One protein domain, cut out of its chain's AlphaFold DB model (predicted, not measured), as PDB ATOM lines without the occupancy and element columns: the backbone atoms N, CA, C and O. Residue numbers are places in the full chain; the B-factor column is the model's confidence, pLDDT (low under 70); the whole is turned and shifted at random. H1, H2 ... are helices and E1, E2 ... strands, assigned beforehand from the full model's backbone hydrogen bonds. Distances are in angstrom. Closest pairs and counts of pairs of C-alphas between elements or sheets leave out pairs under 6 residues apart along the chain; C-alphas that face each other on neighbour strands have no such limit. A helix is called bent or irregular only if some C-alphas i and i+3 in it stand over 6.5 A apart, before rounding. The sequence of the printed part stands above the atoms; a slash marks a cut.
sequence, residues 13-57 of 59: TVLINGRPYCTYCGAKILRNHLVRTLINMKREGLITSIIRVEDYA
ATOM      1  N   THR A  13     129.440  82.180 111.107       94.56
ATOM      2  CA  THR A  13     128.733  83.379 110.626       94.56
ATOM      3  C   THR A  13     128.940  84.599 111.522       94.56
ATOM      4  O   THR A  13     128.688  85.714 111.080       94.56
ATOM      5  N   VAL A  14     129.415  84.416 112.758       93.75
ATOM      6  CA  VAL A  14     129.620  85.501 113.730       93.75
ATOM      7  C   VAL A  14     130.994  85.406 114.392       93.75
ATOM      8  O   VAL A  14     131.517  84.309 114.596       93.75
ATOM      9  N   LEU A  15     131.571  86.555 114.746       95.44
ATOM     10  CA  LEU A  15     132.781  86.664 115.561       95.44
ATOM     11  C   LEU A  15     132.405  87.161 116.958       95.44
ATOM     12  O   LEU A  15     131.798  88.219 117.098       95.44
ATOM     13  N   ILE A  16     132.784  86.411 117.991       94.69
ATOM     14  CA  ILE A  16     132.596  86.798 119.395       94.69
ATOM     15  C   ILE A  16     133.975  86.769 120.050       94.69
ATOM     16  O   ILE A  16     134.625  85.723 120.066       94.69
ATOM     17  N   ASN A  17     134.441  87.918 120.549       92.81
ATOM     18  CA  ASN A  17     135.787  88.090 121.120       92.81
ATOM     19  C   ASN A  17     136.900  87.548 120.200       92.81
ATOM     20  O   ASN A  17     137.777  86.801 120.631       92.81
ATOM     21  N   GLY A  18     136.807  87.849 118.900       94.44
ATOM     22  CA  GLY A  18     137.773  87.409 117.886       94.44
ATOM     23  C   GLY A  18     137.693  85.927 117.493       94.44
ATOM     24  O   GLY A  18     138.440  85.493 116.620       94.44
ATOM     25  N   ARG A  19     136.788  85.136 118.087       96.50
ATOM     26  CA  ARG A  19     136.606  83.713 117.763       96.50
ATOM     27  C   ARG A  19     135.382  83.502 116.862       96.50
ATOM     28  O   ARG A  19     134.319  84.048 117.161       96.50
ATOM     29  N   PRO A  20     135.488  82.710 115.779       97.50
ATOM     30  CA  PRO A  20     134.366  82.415 114.886       97.50
ATOM     31  C   PRO A  20     133.382  81.417 115.504       97.50
ATOM     32  O   PRO A  20     133.794  80.401 116.067       97.50
ATOM     33  N   TYR A  21     132.080  81.647 115.328       97.69
ATOM     34  CA  TYR A  21     131.004  80.742 115.737       97.69
ATOM     35  C   TYR A  21     129.936  80.601 114.651       97.69
ATOM     36  O   TYR A  21     129.695  81.520 113.871       97.69
ATOM     37  N   CYS A  22     129.284  79.437 114.596       97.38
ATOM     38  CA  CYS A  22     128.041  79.298 113.844       97.38
ATOM     39  C   CYS A  22     126.901  80.002 114.588       97.38
ATOM     40  O   CYS A  22     126.986  80.216 115.800       97.38
ATOM     41  N   THR A  23     125.815  80.301 113.876       95.69
ATOM     42  CA  THR A  23     124.649  81.003 114.432       95.69
ATOM     43  C   THR A  23     124.126  80.349 115.713       95.69
ATOM     44  O   THR A  23     123.868  81.044 116.687       95.69
ATOM     45  N   TYR A  24     124.040  79.014 115.755       95.88
ATOM     46  CA  TYR A  24     123.532  78.286 116.923       95.88
ATOM     47  C   TYR A  24     124.423  78.456 118.164       95.88
ATOM     48  O   TYR A  24     123.955  78.875 119.223       95.88
ATOM     49  N   CYS A  25     125.725  78.180 118.039       96.31
ATOM     50  CA  CYS A  25     126.656  78.310 119.161       96.31
ATOM     51  C   CYS A  25     126.819  79.771 119.599       96.31
ATOM     52  O   CYS A  25     126.866  80.043 120.796       96.31
ATOM     53  N   GLY A  26     126.867  80.707 118.646       95.81
ATOM     54  CA  GLY A  26     126.938  82.137 118.936       95.81
ATOM     55  C   GLY A  26     125.709  82.637 119.698       95.81
ATOM     56  O   GLY A  26     125.856  83.319 120.708       95.81
ATOM     57  N   ALA A  27     124.507  82.227 119.281       94.81
ATOM     58  CA  ALA A  27     123.266  82.566 119.973       94.81
ATOM     59  C   ALA A  27     123.233  82.021 121.408       94.81
ATOM     60  O   ALA A  27     122.822  82.740 122.316       94.81
ATOM     61  N   LYS A  28     123.723  80.793 121.639       94.38
ATOM     62  CA  LYS A  28     123.825  80.220 122.993       94.38
ATOM     63  C   LYS A  28     124.765  81.032 123.891       94.38
ATOM     64  O   LYS A  28     124.418  81.334 125.029       94.38
ATOM     65  N   ILE A  29     125.932  81.427 123.374       94.44
ATOM     66  CA  ILE A  29     126.885  82.275 124.107       94.44
ATOM     67  C   ILE A  29     126.244  83.621 124.461       94.44
ATOM     68  O   ILE A  29     126.318  84.052 125.611       94.44
ATOM     69  N   LEU A  30     125.590  84.264 123.490       92.62
ATOM     70  CA  LEU A  30     124.951  85.562 123.690       92.62
ATOM     71  C   LEU A  30     123.805  85.482 124.701       92.62
ATOM     72  O   LEU A  30     123.731  86.323 125.593       92.62
ATOM     73  N   ARG A  31     122.953  84.452 124.614       92.94
ATOM     74  CA  ARG A  31     121.871  84.214 125.582       92.94
ATOM     75  C   ARG A  31     122.426  84.095 126.997       92.94
ATOM     76  O   ARG A  31     121.970  84.812 127.879       92.94
ATOM     77  N   ASN A  32     123.445  83.262 127.198       92.75
ATOM     78  CA  ASN A  32     124.053  83.073 128.516       92.75
ATOM     79  C   ASN A  32     124.649  84.371 129.071       92.75
ATOM     80  O   ASN A  32     124.522  84.651 130.262       92.75
ATOM     81  N   HIS A  33     125.290  85.170 128.215       93.50
ATOM     82  CA  HIS A  33     125.798  86.479 128.607       93.50
ATOM     83  C   HIS A  33     124.656  87.410 129.036       93.50
ATOM     84  O   HIS A  33     124.709  87.963 130.130       93.50
ATOM     85  N   LEU A  34     123.603  87.534 128.222       93.25
ATOM     86  CA  LEU A  34     122.451  88.392 128.509       93.25
ATOM     87  C   LEU A  34     121.738  88.001 129.804       93.25
ATOM     88  O   LEU A  34     121.461  88.872 130.623       93.25
ATOM     89  N   VAL A  35     121.490  86.708 130.025       94.19
ATOM     90  CA  VAL A  35     120.857  86.210 131.257       94.19
ATOM     91  C   VAL A  35     121.686  86.596 132.483       94.19
ATOM     92  O   VAL A  35     121.146  87.145 133.441       94.19
ATOM     93  N   ARG A  36     123.010  86.400 132.443       93.50
ATOM     94  CA  ARG A  36     123.904  86.806 133.541       93.50
ATOM     95  C   ARG A  36     123.910  88.316 133.761       93.50
ATOM     96  O   ARG A  36     123.844  88.754 134.905       93.50
ATOM     97  N   THR A  37     123.964  89.104 132.687       94.75
ATOM     98  CA  THR A  37     123.892  90.568 132.768       94.75
ATOM     99  C   THR A  37     122.593  91.009 133.435       94.75
ATOM    100  O   THR A  37     122.638  91.791 134.376       94.75
ATOM    101  N   LEU A  38     121.450  90.462 133.019       94.19
ATOM    102  CA  LEU A  38     120.145  90.797 133.590       94.19
ATOM    103  C   LEU A  38     120.028  90.382 135.066       94.19
ATOM    104  O   LEU A  38     119.517  91.155 135.873       94.19
ATOM    105  N   ILE A  39     120.552  89.213 135.455       92.94
ATOM    106  CA  ILE A  39     120.613  88.797 136.869       92.94
ATOM    107  C   ILE A  39     121.426  89.801 137.700       92.94
ATOM    108  O   ILE A  39     121.005  90.173 138.794       92.94
ATOM    109  N   ASN A  40     122.567  90.268 137.189       94.19
ATOM    110  CA  ASN A  40     123.388  91.258 137.889       94.19
ATOM    111  C   ASN A  40     122.681  92.615 137.979       94.19
ATOM    112  O   ASN A  40     122.583  93.169 139.068       94.19
ATOM    113  N   MET A  41     122.073  93.087 136.887       94.94
ATOM    114  CA  MET A  41     121.264  94.311 136.892       94.94
ATOM    115  C   MET A  41     120.116  94.240 137.909       94.94
ATOM    116  O   MET A  41     119.809  95.234 138.561       94.94
ATOM    117  N   LYS A  42     119.492  93.067 138.086       93.12
ATOM    118  CA  LYS A  42     118.446  92.848 139.098       93.12
ATOM    119  C   LYS A  42     119.009  92.952 140.514       93.12
ATOM    120  O   LYS A  42     118.398  93.596 141.361       93.12
ATOM    121  N   ARG A  43     120.182  92.363 140.767       91.94
ATOM    122  CA  ARG A  43     120.891  92.471 142.058       91.94
ATOM    123  C   ARG A  43     121.302  93.908 142.379       91.94
ATOM    124  O   ARG A  43     121.285  94.290 143.542       91.94
ATOM    125  N   GLU A  44     121.635  94.689 141.359       95.88
ATOM    126  CA  GLU A  44     122.014  96.102 141.467       95.88
ATOM    127  C   GLU A  44     120.805  97.055 141.536       95.88
ATOM    128  O   GLU A  44     120.979  98.257 141.702       95.88
ATOM    129  N   GLY A  45     119.572  96.545 141.410       95.19
ATOM    130  CA  GLY A  45     118.353  97.361 141.430       95.19
ATOM    131  C   GLY A  45     118.102  98.166 140.149       95.19
ATOM    132  O   GLY A  45     117.236  99.037 140.137       95.19
ATOM    133  N   LEU A  46     118.822  97.871 139.062       95.81
ATOM    134  CA  LEU A  46     118.679  98.538 137.761       95.81
ATOM    135  C   LEU A  46     117.466  98.039 136.965       95.81
ATOM    136  O   LEU A  46     116.990  98.731 136.066       95.81
ATOM    137  N   ILE A  47     116.964  96.841 137.277       93.12
ATOM    138  CA  ILE A  47     115.733  96.292 136.698       93.12
ATOM    139  C   ILE A  47     114.807  95.758 137.788       93.12
ATOM    140  O   ILE A  47     115.246  95.290 138.838       93.12
ATOM    141  N   THR A  48     113.504  95.817 137.515       90.12
ATOM    142  CA  THR A  48     112.467  95.404 138.466       90.12
ATOM    143  C   THR A  48     112.510  93.903 138.761       90.12
ATOM    144  O   THR A  48     112.713  93.070 137.873       90.12
ATOM    145  N   SER A  49     112.268  93.549 140.026       84.94
ATOM    146  CA  SER A  49     112.322  92.168 140.505       84.94
ATOM    147  C   SER A  49     111.212  91.273 139.945       84.94
ATOM    148  O   SER A  49     111.340  90.049 140.007       84.94
ATOM    149  N   ILE A  50     110.162  91.867 139.362       86.25
ATOM    150  CA  ILE A  50     109.053  91.143 138.720       86.25
ATOM    151  C   ILE A  50     109.495  90.390 137.458       86.25
ATOM    152  O   ILE A  50     108.819  89.452 137.042       86.25
ATOM    153  N   ILE A  51     110.616  90.786 136.844       85.56
ATOM    154  CA  ILE A  51     111.171  90.077 135.691       85.56
ATOM    155  C   ILE A  51     111.818  88.784 136.201       85.56
ATOM    156  O   ILE A  51     112.758  88.805 137.004       85.56
ATOM    157  N   ARG A  52     111.296  87.650 135.720       86.25
ATOM    158  CA  ARG A  52     111.812  86.305 135.998       86.25
ATOM    159  C   ARG A  52     112.868  85.955 134.956       86.25
ATOM    160  O   ARG A  52     112.550  85.537 133.848       86.25
ATOM    161  N   VAL A  53     114.124  86.232 135.286       85.25
ATOM    162  CA  VAL A  53     115.285  85.994 134.409       85.25
ATOM    163  C   VAL A  53     115.901  84.625 134.707       85.25
ATOM    164  O   VAL A  53     116.485  83.990 133.834       85.25
ATOM    165  N   GLU A  54     115.746  84.167 135.946       80.50
ATOM    166  CA  GLU A  54     116.296  82.932 136.494       80.50
ATOM    167  C   GLU A  54     115.782  81.691 135.749       80.50
ATOM    168  O   GLU A  54     116.541  80.750 135.545       80.50
ATOM    169  N   ASP A  55     114.552  81.751 135.231       82.25
ATOM    170  CA  ASP A  55     113.926  80.694 134.422       82.25
ATOM    171  C   ASP A  55     114.697  80.394 133.114       82.25
ATOM    172  O   ASP A  55     114.484  79.361 132.482       82.25
ATOM    173  N   TYR A  56     115.610  81.282 132.700       80.06
ATOM    174  CA  TYR A  56     116.405  81.164 131.472       80.06
ATOM    175  C   TYR A  56     117.873  80.783 131.718       80.06
ATOM    176  O   TYR A  56     118.649  80.737 130.762       80.06
ATOM    177  N   ALA A  57     118.284  80.542 132.969       69.62
ATOM    178  CA  ALA A  57     119.686  80.293 133.318       69.62
ATOM    179  C   ALA A  57     120.233  78.936 132.831       69.62
ATOM    180  O   ALA A  57     121.448  78.811 132.682       69.62
TER     181      ALA A  57
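AT A GLANCE: This is residues 13 to 57 of the 59 residues of an uncharacterized protein of Vulcanisaeta sp. EB80 (UniProt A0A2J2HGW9). What would one see first? One long helix, H1, makes the long axis, with a small two-stranded hairpin, E1 and E2, at its start, and a tail without named elements, residues 44 to 57, that folds back from its far end. What is it made of? The printed part has 45 residues, with E1, E2 and H1 in that order; the sheet, E1 - E2, is antiparallel and the class is mixed, helices and strands. How is it spread? It is loose, with a radius of gyration of the C-alphas of 12.9 A, and only just elongated, spanning 35 by 19 by 11 A.

IN THESE COORDINATES: Where are the strands? E1 is residues 13 to 16, starting with C-alpha 13 at (128.733, 83.379, 110.626), and E2 is residues 19 to 22. Where is the helix? H1 is residues 23 to 43, 30.1 A from first to last C-alpha, and C-alpha 43 is at (120.891, 92.471, 142.058).

HOW THE PARTS SIT: How do E1 and E2 pair? They are a hairpin of antiparallel neighbours, their directions at 141 degrees. N 16 and O 19 are within hydrogen-bond range at 2.9 A, and N 21 and O 14 at 2.8 A. How near is H1 to E1? They have 4 pairs of C-alphas within 8 A, and the closest C-alphas, of Thr 13 and Thr 23, are 6.1 A apart. What of the helix backbone? In H1, which is not bent, every O i to N i+4 pair is within hydrogen-bond range.

THE WHOLE: How large is it? The two C-alphas farthest apart, of Pro 20 and Ile 50, are 35.8 A apart. Are there cuts or long links? The printed part has no cut, and the links E1 to E2 and E2 to H1 are tight. Where is confidence low? The mean pLDDT of the printed part is 92.0, and one residue, Ala 57, is under 70.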